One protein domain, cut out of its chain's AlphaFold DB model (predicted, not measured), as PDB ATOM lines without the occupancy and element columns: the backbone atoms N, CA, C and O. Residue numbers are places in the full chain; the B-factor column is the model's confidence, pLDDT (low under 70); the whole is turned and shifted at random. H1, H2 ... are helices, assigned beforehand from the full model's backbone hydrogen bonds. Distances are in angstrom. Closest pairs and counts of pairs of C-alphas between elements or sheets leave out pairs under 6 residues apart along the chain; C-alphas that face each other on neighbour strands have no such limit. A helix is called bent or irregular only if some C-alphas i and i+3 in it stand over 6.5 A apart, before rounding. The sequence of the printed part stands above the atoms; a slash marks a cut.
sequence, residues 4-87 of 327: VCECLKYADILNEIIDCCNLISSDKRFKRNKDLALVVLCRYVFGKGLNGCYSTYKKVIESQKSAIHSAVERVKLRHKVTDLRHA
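Overview. This is residues 4 to 87 of the 327 residues of the protein "NSUN5" of Bugula neritina (UniProt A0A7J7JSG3). What would one see first? H5 runs through the middle of a small cluster of crossed helices: H2 and H6 cross it on two sides, nearly at right angles, H1 packs across it, and the short H3 and H4 sit by its first residues. The longest helix, H7, packs on H2, and residues 80 to 87 fold back after it. How is it made up? The 84 printed residues, with seven named helices, H1 to H7 in chain order, and no named strand, are of the class all helix. The whole is compact and rounded, with a radius of gyration of the C-alphas of 11.9 A and spans of 33 by 24 by 19 A.

Arrangement. What does the longest helix touch? H7, residues 65 to 79, touches H2, residues 11 to 21, at a steep tilt of 52 degrees, opposite ways; the closest C-alphas, of Cys 21 and Ala 67, are 5.3 A apart. H7 and H5, residues 34 to 45, are near each other, with 6 pairs of C-alphas within 10 A. Which helix is the hub? H5 is, touching five others, among them H2, about perpendicular at 89 degrees, with residues 37 to 42 of H5 alone and the closest C-alphas, of Leu 14 and Leu 38, 6.3 A apart. With residues 40 to 44 alone, H5 touches H6, residues 52 to 63, about perpendicular at 79 degrees; the closest C-alphas are those of Val 40 and Tyr 54, 6.9 A apart. With residues 38 to 42 alone it touches H1, residues 4 to 9, about perpendicular at 81 degrees; the closest C-alphas, of Cys 7 and Cys 42, are 5.9 A apart. Where are the short helices? H3, residues 23 to 26, and H5, with residues 34 to 37 alone, only just touch, with 3 pairs of C-alphas within 8 A, the closest those of Ile 24 and Ala 37 at 6.8 A. H4, residues 28 to 32, and H5, with residues 36 to 37 alone, only just touch, only at the corner, with 3 pairs of C-alphas within 8 A, the closest those of Phe 30 and Ala 37 at 5.3 A. What do the backbones show? Every O i to N i+4 pair is within hydrogen-bond range in H1, H2, H4, H5 and H7, but 3 of 8 in H6, which has 6 of 9 O i to N i+3 pairs within range; H3 is too short for an O i to N i+4 pair.

Along the chain. Where does the longest helix run? H7 goes from C-alpha 65 at (26.854, -17.720, 27.708) to C-alpha 79 at (14.758, -8.830, 12.849), 21.1 A. How long are the others? H6 measures 19.2 A and is irregular, with C-alphas 56 and 59 at 7.1 A; H5 measures 16.4 A and H2 15.3 A. Where does the printed part begin? H1 begins at C-alpha 4, at (22.258, 4.360, 29.794).

Size, cuts and confidence. How large is it? The two C-alphas farthest apart, of Gly 52 and Lys 80, are 34.4 A from each other. Is it unbroken? The printed part has no cut; the link from H5 to H6 is short, and the other links are tight. Where is confidence low? Residues 4 to 9 are under 70, and the mean pLDDT of the printed part is 83.8.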
ATOM      1  N   VAL A   4      23.713   4.216  29.657       46.03
ATOM      2  CA  VAL A   4      22.258   4.360  29.794       46.03
ATOM      3  C   VAL A   4      21.600   4.644  28.442       46.03
ATOM      4  O   VAL A   4      20.611   4.005  28.106       46.03
ATOM      5  N   CYS A   5      22.183   5.530  27.627       44.94
ATOM      6  CA  CYS A   5      21.655   5.854  26.298       44.94
ATOM      7  C   CYS A   5      21.682   4.643  25.354       44.94
ATOM      8  O   CYS A   5      20.744   4.435  24.594       44.94
ATOM      9  N   GLU A   6      22.725   3.810  25.426       61.94
ATOM     10  CA  GLU A   6      22.803   2.586  24.616       61.94
ATOM     11  C   GLU A   6      21.810   1.515  25.084       61.94
ATOM     12  O   GLU A   6      21.139   0.906  24.256       61.94
ATOM     13  N   CYS A   7      21.654   1.324  26.398       62.22
ATOM     14  CA  CYS A   7      20.672   0.375  26.932       62.22
ATOM     15  C   CYS A   7      19.245   0.755  26.526       62.22
ATOM     16  O   CYS A   7      18.459  -0.126  26.195       62.22
ATOM     17  N   LEU A   8      18.927   2.055  26.519       59.09
ATOM     18  CA  LEU A   8      17.625   2.561  26.084       59.09
ATOM     19  C   LEU A   8      17.427   2.419  24.568       59.09
ATOM     20  O   LEU A   8      16.354   1.992  24.154       59.09
ATOM     21  N   LYS A   9      18.459   2.691  23.747       65.31
ATOM     22  CA  LYS A   9      18.405   2.519  22.279       65.31
ATOM     23  C   LYS A   9      18.044   1.083  21.884       65.31
ATOM     24  O   LYS A   9      17.290   0.889  20.940       65.31
ATOM     25  N   TYR A  10      18.563   0.090  22.606       75.31
ATOM     26  CA  TYR A  10      18.378  -1.333  22.294       75.31
ATOM     27  C   TYR A  10      17.424  -2.058  23.258       75.31
ATOM     28  O   TYR A  10      17.421  -3.289  23.282       75.31
ATOM     29  N   ALA A  11      16.628  -1.335  24.056       74.38
ATOM     30  CA  ALA A  11      15.849  -1.913  25.155       74.38
ATOM     31  C   ALA A  11      14.920  -3.059  24.712       74.38
ATOM     32  O   ALA A  11      14.931  -4.111  25.345       74.38
ATOM     33  N   ASP A  12      14.190  -2.904  23.604       77.31
ATOM     34  CA  ASP A  12      13.243  -3.921  23.117       77.31
ATOM     35  C   ASP A  12      13.948  -5.222  22.727       77.31
ATOM     36  O   ASP A  12      13.572  -6.313  23.151       77.31
ATOM     37  N   ILE A  13      15.037  -5.092  21.971       85.12
ATOM     38  CA  ILE A  13      15.869  -6.214  21.523       85.12
ATOM     39  C   ILE A  13      16.515  -6.899  22.728       85.12
ATOM     40  O   ILE A  13      16.574  -8.125  22.798       85.12
ATOM     41  N   LEU A  14      17.011  -6.120  23.690       86.00
ATOM     42  CA  LEU A  14      17.633  -6.658  24.895       86.00
ATOM     43  C   LEU A  14      16.612  -7.380  25.780       86.00
ATOM     44  O   LEU A  14      16.935  -8.454  26.282       86.00
ATOM     45  N   ASN A  15      15.394  -6.857  25.928       85.44
ATOM     46  CA  ASN A  15      14.296  -7.536  26.625       85.44
ATOM     47  C   ASN A  15      13.930  -8.852  25.930       85.44
ATOM     48  O   ASN A  15      13.855  -9.893  26.578       85.44
ATOM     49  N   GLU A  16      13.838  -8.854  24.601       89.19
ATOM     50  CA  GLU A  16      13.566 -10.066  23.829       89.19
ATOM     51  C   GLU A  16      14.662 -11.136  24.022       89.19
ATOM     52  O   GLU A  16      14.367 -12.331  24.142       89.19
ATOM     53  N   ILE A  17      15.935 -10.726  24.101       90.94
ATOM     54  CA  ILE A  17      17.053 -11.626  24.429       90.94
ATOM     55  C   ILE A  17      16.922 -12.141  25.866       90.94
ATOM     56  O   ILE A  17      17.088 -13.344  26.082       90.94
ATOM     57  N   ILE A  18      16.626 -11.266  26.836       90.81
ATOM     58  CA  ILE A  18      16.433 -11.625  28.252       90.81
ATOM     59  C   ILE A  18      15.370 -12.711  28.389       90.81
ATOM     60  O   ILE A  18      15.617 -13.706  29.076       90.81
ATOM     61  N   ASP A  19      14.244 -12.558  27.701       89.44
ATOM     62  CA  ASP A  19      13.141 -13.514  27.738       89.44
ATOM     63  C   ASP A  19      13.533 -14.833  27.064       89.44
ATOM     64  O   ASP A  19      13.340 -15.914  27.623       89.44
ATOM     65  N   CYS A  20      14.206 -14.765  25.912       89.25
ATOM     66  CA  CYS A  20      14.653 -15.943  25.165       89.25
ATOM     67  C   CYS A  20      15.696 -16.805  25.886       89.25
ATOM     68  O   CYS A  20      15.858 -17.976  25.530       89.25
ATOM     69  N   CYS A  21      16.449 -16.235  26.828       90.25
ATOM     70  CA  CYS A  21      17.419 -16.968  27.646       90.25
ATOM     71  C   CYS A  21      17.023 -17.064  29.126       90.25
ATOM     72  O   CYS A  21      17.776 -17.633  29.913       90.25
ATOM     73  N   ASN A  22      15.851 -16.545  29.506       89.81
ATOM     74  CA  ASN A  22      15.353 -16.493  30.881       89.81
ATOM     75  C   ASN A  22      16.376 -15.904  31.881       89.81
ATOM     76  O   ASN A  22      16.541 -16.390  33.006       89.81
ATOM     77  N   LEU A  23      17.086 -14.843  31.476       89.62
ATOM     78  CA  LEU A  23      18.214 -14.296  32.242       89.62
ATOM     79  C   LEU A  23      17.795 -13.803  33.632       89.62
ATOM     80  O   LEU A  23      18.544 -13.968  34.593       89.62
ATOM     81  N   ILE A  24      16.586 -13.251  33.774       87.88
ATOM     82  CA  ILE A  24      16.061 -12.753  35.058       87.88
ATOM     83  C   ILE A  24      16.050 -13.858  36.120       87.88
ATOM     84  O   ILE A  24      16.314 -13.601  37.295       87.88
ATOM     85  N   SER A  25      15.796 -15.106  35.721       87.31
ATOM     86  CA  SER A  25      15.732 -16.230  36.654       87.31
ATOM     87  C   SER A  25      17.098 -16.673  37.179       87.31
ATOM     88  O   SER A  25      17.149 -17.316  38.229       87.31
ATOM     89  N   SER A  26      18.184 -16.298  36.496       84.75
ATOM     90  CA  SER A  26      19.550 -16.755  36.788       84.75
ATOM     91  C   SER A  26      20.194 -16.104  38.019       84.75
ATOM     92  O   SER A  26      21.110 -16.681  38.599       84.75
ATOM     93  N   ASP A  27      19.711 -14.938  38.465       89.31
ATOM     94  CA  ASP A  27      20.251 -14.240  39.637       89.31
ATOM     95  C   ASP A  27      19.150 -13.486  40.402       89.31
ATOM     96  O   ASP A  27      18.329 -12.768  39.827       89.31
ATOM     97  N   LYS A  28      19.141 -13.607  41.736       86.69
ATOM     98  CA  LYS A  28      18.160 -12.930  42.606       86.69
ATOM     99  C   LYS A  28      18.196 -11.402  42.460       86.69
ATOM    100  O   LYS A  28      17.170 -10.749  42.650       86.69
ATOM    101  N   ARG A  29      19.347 -10.820  42.116       85.00
ATOM    102  CA  ARG A  29      19.519  -9.376  41.888       85.00
ATOM    103  C   ARG A  29      18.789  -8.917  40.628       85.00
ATOM    104  O   ARG A  29      18.178  -7.856  40.663       85.00
ATOM    105  N   PHE A  30      18.776  -9.732  39.573       86.75
ATOM    106  CA  PHE A  30      18.015  -9.456  38.349       86.75
ATOM    107  C   PHE A  30      16.505  -9.585  38.568       86.75
ATOM    108  O   PHE A  30      15.740  -8.782  38.043       86.75
ATOM    109  N   LYS A  31      16.063 -10.520  39.422       81.00
ATOM    110  CA  LYS A  31      14.654 -10.583  39.861       81.00
ATOM    111  C   LYS A  31      14.218  -9.319  40.602       81.00
ATOM    112  O   LYS A  31      13.090  -8.874  40.434       81.00
ATOM    113  N   ARG A  32      15.105  -8.755  41.430       76.25
ATOM    114  CA  ARG A  32      14.835  -7.537  42.210       76.25
ATOM    115  C   ARG A  32      14.884  -6.267  41.357       76.25
ATOM    116  O   ARG A  32      14.194  -5.307  41.679       76.25
ATOM    117  N   ASN A  33      15.711  -6.245  40.317       75.00
ATOM    118  CA  ASN A  33      15.859  -5.111  39.415       75.00
ATOM    119  C   ASN A  33      16.107  -5.614  37.983       75.00
ATOM    120  O   ASN A  33      17.212  -6.053  37.658       75.00
ATOM    121  N   LYS A  34      15.075  -5.539  37.133       77.94
ATOM    122  CA  LYS A  34      15.152  -5.969  35.729       77.94
ATOM    123  C   LYS A  34      16.047  -5.048  34.890       77.94
ATOM    124  O   LYS A  34      16.791  -5.540  34.045       77.94
ATOM    125  N   ASP A  35      16.076  -3.752  35.194       74.88
ATOM    126  CA  ASP A  35      16.918  -2.771  34.491       74.88
ATOM    127  C   ASP A  35      18.408  -3.073  34.675       74.88
ATOM    128  O   ASP A  35      19.227  -2.868  33.779       74.88
ATOM    129  N   LEU A  36      18.778  -3.647  35.821       80.38
ATOM    130  CA  LEU A  36      20.134  -4.131  36.052       80.38
ATOM    131  C   LEU A  36      20.505  -5.275  35.093       80.38
ATOM    132  O   LEU A  36      21.637  -5.311  34.610       80.38
ATOM    133  N   ALA A  37      19.571  -6.183  34.793       84.62
ATOM    134  CA  ALA A  37      19.791  -7.251  33.818       84.62
ATOM    135  C   ALA A  37      19.964  -6.681  32.404       84.62
ATOM    136  O   ALA A  37      20.887  -7.093  31.700       84.62
ATOM    137  N   LEU A  38      19.154  -5.682  32.033       81.69
ATOM    138  CA  LEU A  38      19.274  -4.948  30.770       81.69
ATOM    139  C   LEU A  38      20.656  -4.307  30.614       81.69
ATOM    140  O   LEU A  38      21.331  -4.534  29.611       81.69
ATOM    141  N   VAL A  39      21.118  -3.568  31.624       80.94
ATOM    142  CA  VAL A  39      22.417  -2.880  31.574       80.94
ATOM    143  C   VAL A  39      23.580  -3.869  31.492       80.94
ATOM    144  O   VAL A  39      24.508  -3.682  30.701       80.94
ATOM    145  N   VAL A  40      23.544  -4.938  32.290       86.19
ATOM    146  CA  VAL A  40      24.591  -5.972  32.282       86.19
ATOM    147  C   VAL A  40      24.622  -6.705  30.939       86.19
ATOM    148  O   VAL A  40      25.703  -6.886  30.370       86.19
ATOM    149  N   LEU A  41      23.460  -7.085  30.402       90.19
ATOM    150  CA  LEU A  41      23.362  -7.772  29.118       90.19
ATOM    151  C   LEU A  41      23.803  -6.875  27.957       90.19
ATOM    152  O   LEU A  41      24.590  -7.326  27.127       90.19
ATOM    153  N   CYS A  42      23.380  -5.608  27.932       86.69
ATOM    154  CA  CYS A  42      23.787  -4.621  26.927       86.69
ATOM    155  C   CYS A  42      25.313  -4.537  26.826       86.69
ATOM    156  O   CYS A  42      25.895  -4.686  25.752       86.69
ATOM    157  N   ARG A  43      25.992  -4.379  27.968       89.06
ATOM    158  CA  ARG A  43      27.459  -4.306  28.007       89.06
ATOM    159  C   ARG A  43      28.128  -5.576  27.492       89.06
ATOM    160  O   ARG A  43      29.180  -5.488  26.861       89.06
ATOM    161  N   TYR A  44      27.554  -6.738  27.791       90.44
ATOM    162  CA  TYR A  44      28.093  -8.018  27.352       90.44
ATOM    163  C   TYR A  44      27.909  -8.230  25.844       90.44
ATOM    164  O   TYR A  44      28.889  -8.477  25.144       90.44
ATOM    165  N   VAL A  45      26.684  -8.072  25.338       89.38
ATOM    166  CA  VAL A  45      26.324  -8.316  23.931       89.38
ATOM    167  C   VAL A  45      27.043  -7.351  22.986       89.38
ATOM    168  O   VAL A  45      27.515  -7.770  21.932       89.38
ATOM    169  N   PHE A  46      27.207  -6.084  23.377       86.94
ATOM    170  CA  PHE A  46      27.906  -5.086  22.562       86.94
ATOM    171  C   PHE A  46      29.419  -5.003  22.821       86.94
ATOM    172  O   PHE A  46      30.076  -4.099  22.305       86.94
ATOM    173  N   GLY A  47      29.996  -5.938  23.584       83.19
ATOM    174  CA  GLY A  47      31.451  -6.072  23.731       83.19
ATOM    175  C   GLY A  47      32.126  -5.016  24.615       83.19
ATOM    176  O   GLY A  47      33.340  -4.852  24.552       83.19
ATOM    177  N   LYS A  48      31.379  -4.312  25.476       81.19
ATOM    178  CA  LYS A  48      31.913  -3.266  26.375       81.19
ATOM    179  C   LYS A  48      32.539  -3.799  27.668       81.19
ATOM    180  O   LYS A  48      33.058  -3.021  28.471       81.19
ATOM    181  N   GLY A  49      32.465  -5.108  27.901       80.75
ATOM    182  CA  GLY A  49      33.040  -5.775  29.070       80.75
ATOM    183  C   GLY A  49      32.314  -5.486  30.395       80.75
ATOM    184  O   GLY A  49      31.612  -4.484  30.567       80.75
ATOM    185  N   LEU A  50      32.503  -6.382  31.366       85.62
ATOM    186  CA  LEU A  50      31.885  -6.335  32.699       85.62
ATOM    187  C   LEU A  50      32.938  -6.011  33.771       85.62
ATOM    188  O   LEU A  50      33.331  -6.871  34.554       85.62
ATOM    189  N   ASN A  51      33.412  -4.765  33.778       80.31
ATOM    190  CA  ASN A  51      34.452  -4.279  34.693       80.31
ATOM    191  C   ASN A  51      33.852  -3.436  35.837       80.31
ATOM    192  O   ASN A  51      32.680  -3.052  35.790       80.31
ATOM    193  N   GLY A  52      34.650  -3.130  36.866       82.69
ATOM    194  CA  GLY A  52      34.233  -2.268  37.979       82.69
ATOM    195  C   GLY A  52      33.029  -2.828  38.740       82.69
ATOM    196  O   GLY A  52      33.022  -4.007  39.104       82.69
ATOM    197  N   CYS A  53      31.987  -2.014  38.935       74.50
ATOM    198  CA  CYS A  53      30.747  -2.411  39.618       74.50
ATOM    199  C   CYS A  53      29.985  -3.561  38.927       74.50
ATOM    200  O   CYS A  53      29.161  -4.216  39.564       74.50
ATOM    201  N   TYR A  54      30.287  -3.859  37.656       80.31
ATOM    202  CA  TYR A  54      29.666  -4.954  36.904       80.31
ATOM    203  C   TYR A  54      30.422  -6.287  37.002       80.31
ATOM    204  O   TYR A  54      29.896  -7.323  36.593       80.31
ATOM    205  N   SER A  55      31.633  -6.290  37.571       76.31
ATOM    206  CA  SER A  55      32.481  -7.489  37.697       76.31
ATOM    207  C   SER A  55      31.800  -8.630  38.460       76.31
ATOM    208  O   SER A  55      31.974  -9.801  38.128       76.31
ATOM    209  N   THR A  56      30.938  -8.293  39.424       86.06
ATOM    210  CA  THR A  56      30.157  -9.258  40.211       86.06
ATOM    211  C   THR A  56      29.153 -10.074  39.378       86.06
ATOM    212  O   THR A  56      28.725 -11.144  39.812       86.06
ATOM    213  N   TYR A  57      28.790  -9.614  38.174       89.94
ATOM    214  CA  TYR A  57      27.851 -10.307  37.279       89.94
ATOM    215  C   TYR A  57      28.548 -11.157  36.215       89.94
ATOM    216  O   TYR A  57      27.886 -11.908  35.502       89.94
ATOM    217  N   LYS A  58      29.883 -11.091  36.122       89.06
ATOM    218  CA  LYS A  58      30.660 -11.813  35.109       89.06
ATOM    219  C   LYS A  58      30.408 -13.322  35.161       89.06
ATOM    220  O   LYS A  58      30.074 -13.908  34.141       89.06
ATOM    221  N   LYS A  59      30.434 -13.913  36.362       88.19
ATOM    222  CA  LYS A  59      30.155 -15.347  36.571       88.19
ATOM    223  C   LYS A  59      28.738 -15.751  36.144       88.19
ATOM    224  O   LYS A  59      28.550 -16.831  35.597       88.19
ATOM    225  N   VAL A  60      27.749 -14.885  36.380       90.62
ATOM    226  CA  VAL A  60      26.348 -15.136  36.003       90.62
ATOM    227  C   VAL A  60      26.224 -15.183  34.482       90.62
ATOM    228  O   VAL A  60      25.702 -16.148  33.933       90.62
ATOM    229  N   ILE A  61      26.786 -14.187  33.796       93.38
ATOM    230  CA  ILE A  61      26.773 -14.109  32.334       93.38
ATOM    231  C   ILE A  61      27.581 -15.244  31.695       93.38
ATOM    232  O   ILE A  61      27.127 -15.844  30.725       93.38
ATOM    233  N   GLU A  62      28.734 -15.601  32.263       90.69
ATOM    234  CA  GLU A  62      29.535 -16.744  31.808       90.69
ATOM    235  C   GLU A  62      28.766 -18.066  31.930       90.69
ATOM    236  O   GLU A  62      28.795 -18.868  30.996       90.69
ATOM    237  N   SER A  63      28.002 -18.263  33.012       91.12
ATOM    238  CA  SER A  63      27.167 -19.460  33.191       91.12
ATOM    239  C   SER A  63      26.013 -19.572  32.184       91.12
ATOM    240  O   SER A  63      25.571 -20.676  31.886       91.12
ATOM    241  N   GLN A  64      25.547 -18.445  31.632       92.38
ATOM    242  CA  GLN A  64      24.446 -18.371  30.661       92.38
ATOM    243  C   GLN A  64      24.929 -18.099  29.228       92.38
ATOM    244  O   GLN A  64      24.123 -17.843  28.334       92.38
ATOM    245  N   LYS A  65      26.244 -18.155  28.974       92.38
ATOM    246  CA  LYS A  65      26.854 -17.720  27.708       92.38
ATOM    247  C   LYS A  65      26.249 -18.398  26.477       92.38
ATOM    248  O   LYS A  65      25.988 -17.719  25.486       92.38
ATOM    249  N   SER A  66      26.024 -19.710  26.532       91.81
ATOM    250  CA  SER A  66      25.428 -20.474  25.427       91.81
ATOM    251  C   SER A  66      23.971 -20.079  25.175       91.81
ATOM    252  O   SER A  66      23.581 -19.878  24.028       91.81
ATOM    253  N   ALA A  67      23.181 -19.900  26.237       92.62
ATOM    254  CA  ALA A  67      21.784 -19.486  26.145       92.62
ATOM    255  C   ALA A  67      21.646 -18.063  25.582       92.62
ATOM    256  O   ALA A  67      20.823 -17.833  24.695       92.62
ATOM    257  N   ILE A  68      22.488 -17.132  26.041       94.00
ATOM    258  CA  ILE A  68      22.542 -15.754  25.532       94.00
ATOM    259  C   ILE A  68      22.931 -15.753  24.051       94.00
ATOM    260  O   ILE A  68      22.288 -15.075  23.257       94.00
ATOM    261  N   HIS A  69      23.945 -16.531  23.657       94.69
ATOM    262  CA  HIS A  69      24.376 -16.601  22.261       94.69
ATOM    263  C   HIS A  69      23.258 -17.121  21.345       94.69
ATOM    264  O   HIS A  69      22.916 -16.470  20.361       94.69
ATOM    265  N   SER A  70      22.609 -18.226  21.717       93.56
ATOM    266  CA  SER A  70      21.462 -18.757  20.971       93.56
ATOM    267  C   SER A  70      20.286 -17.774  20.910       93.56
ATOM    268  O   SER A  70      19.605 -17.686  19.890       93.56
ATOM    269  N   ALA A  71      20.032 -17.018  21.983       94.12
ATOM    270  CA  ALA A  71      18.999 -15.985  22.004       94.12
ATOM    271  C   ALA A  71      19.326 -14.819  21.057       94.12
ATOM    272  O   ALA A  71      18.452 -14.401  20.300       94.12
ATOM    273  N   VAL A  72      20.578 -14.353  21.038       93.56
ATOM    274  CA  VAL A  72      21.059 -13.321  20.105       93.56
ATOM    275  C   VAL A  72      20.850 -13.753  18.654       93.56
ATOM    276  O   VAL A  72      20.293 -12.983  17.875       93.56
ATOM    277  N   GLU A  73      21.226 -14.980  18.290       94.50
ATOM    278  CA  GLU A  73      21.060 -15.475  16.915       94.50
ATOM    279  C   GLU A  73      19.579 -15.611  16.515       94.50
ATOM    280  O   GLU A  73      19.190 -15.225  15.412       94.50
ATOM    281  N   ARG A  74      18.703 -16.052  17.430       90.94
ATOM    282  CA  ARG A  74      17.244 -16.070  17.190       90.94
ATOM    283  C   ARG A  74      16.665 -14.675  16.968       90.94
ATOM    284  O   ARG A  74      15.795 -14.491  16.119       90.94
ATOM    285  N   VAL A  75      17.118 -13.696  17.741       88.00
ATOM    286  CA  VAL A  75      16.686 -12.297  17.620       88.00
ATOM    287  C   VAL A  75      17.175 -11.703  16.298       88.00
ATOM    288  O   VAL A  75      16.368 -11.157  15.551       88.00
ATOM    289  N   LYS A  76      18.442 -11.912  15.927       89.12
ATOM    290  CA  LYS A  76      18.979 -11.523  14.611       89.12
ATOM    291  C   LYS A  76      18.138 -12.049  13.448       89.12
ATOM    292  O   LYS A  76      17.788 -11.281  12.554       89.12
ATOM    293  N   LEU A  77      17.753 -13.328  13.487       89.12
ATOM    294  CA  LEU A  77      16.892 -13.939  12.470       89.12
ATOM    295  C   LEU A  77      15.504 -13.288  12.405       89.12
ATOM    296  O   LEU A  77      15.030 -12.987  11.310       89.12
ATOM    297  N   ARG A  78      14.865 -13.032  13.555       86.06
ATOM    298  CA  ARG A  78      13.543 -12.377  13.614       86.06
ATOM    299  C   ARG A  78      13.560 -10.971  13.028       86.06
ATOM    300  O   ARG A  78      12.679 -10.629  12.245       86.06
ATOM    301  N   HIS A  79      14.586 -10.193  13.357       83.25
ATOM    302  CA  HIS A  79      14.758  -8.830  12.849       83.25
ATOM    303  C   HIS A  79      15.411  -8.783  11.459       83.25
ATOM    304  O   HIS A  79      15.541  -7.706  10.888       83.25
ATOM    305  N   LYS A  80      15.778  -9.938  10.886       87.81
ATOM    306  CA  LYS A  80      16.444 -10.077   9.577       87.81
ATOM    307  C   LYS A  80      17.745  -9.269   9.477       87.81
ATOM    308  O   LYS A  80      18.021  -8.656   8.447       87.81
ATOM    309  N   VAL A  81      18.555  -9.287  10.533       83.56
ATOM    310  CA  VAL A  81      19.843  -8.579  10.592       83.56
ATOM    311  C   VAL A  81      21.007  -9.514  10.893       83.56
ATOM    312  O   VAL A  81      20.845 -10.545  11.538       83.56
ATOM    313  N   THR A  82      22.206  -9.135  10.462       84.50
ATOM    314  CA  THR A  82      23.454  -9.861  10.753       84.50
ATOM    315  C   THR A  82      24.147  -9.360  12.029       84.50
ATOM    316  O   THR A  82      24.766 -10.143  12.753       84.50
ATOM    317  N   ASP A  83      23.984  -8.074  12.353       82.81
ATOM    318  CA  ASP A  83      24.422  -7.434  13.598       82.81
ATOM    319  C   ASP A  83      23.200  -6.833  14.313       82.81
ATOM    320  O   ASP A  83      22.382  -6.154  13.695       82.81
ATOM    321  N   LEU A  84      23.086  -7.059  15.628       81.38
ATOM    322  CA  LEU A  84      22.031  -6.476  16.465       81.38
ATOM    323  C   LEU A  84      22.049  -4.943  16.455       81.38
ATOM    324  O   LEU A  84      21.010  -4.323  16.668       81.38
ATOM    325  N   ARG A  85      23.197  -4.318  16.166       80.62
ATOM    326  CA  ARG A  85      23.294  -2.862  15.988       80.62
ATOM    327  C   ARG A  85      22.389  -2.347  14.872       80.62
ATOM    328  O   ARG A  85      21.952  -1.208  14.968       80.62
ATOM    329  N   HIS A  86      22.086  -3.190  13.884       79.38
ATOM    330  CA  HIS A  86      21.206  -2.879  12.759       79.38
ATOM    331  C   HIS A  86      19.742  -3.289  12.999       79.38
ATOM    332  O   HIS A  86      18.887  -2.949  12.187       79.38
ATOM    333  N   ALA A  87      19.434  -4.043  14.069       70.00
ATOM    334  CA  ALA A  87      18.058  -4.470  14.378       70.00
ATOM    335  C   ALA A  87      17.177  -3.300  14.831       70.00
ATOM    336  O   ALA A  87      15.964  -3.320  14.638       70.00
TER     337      ALA A  87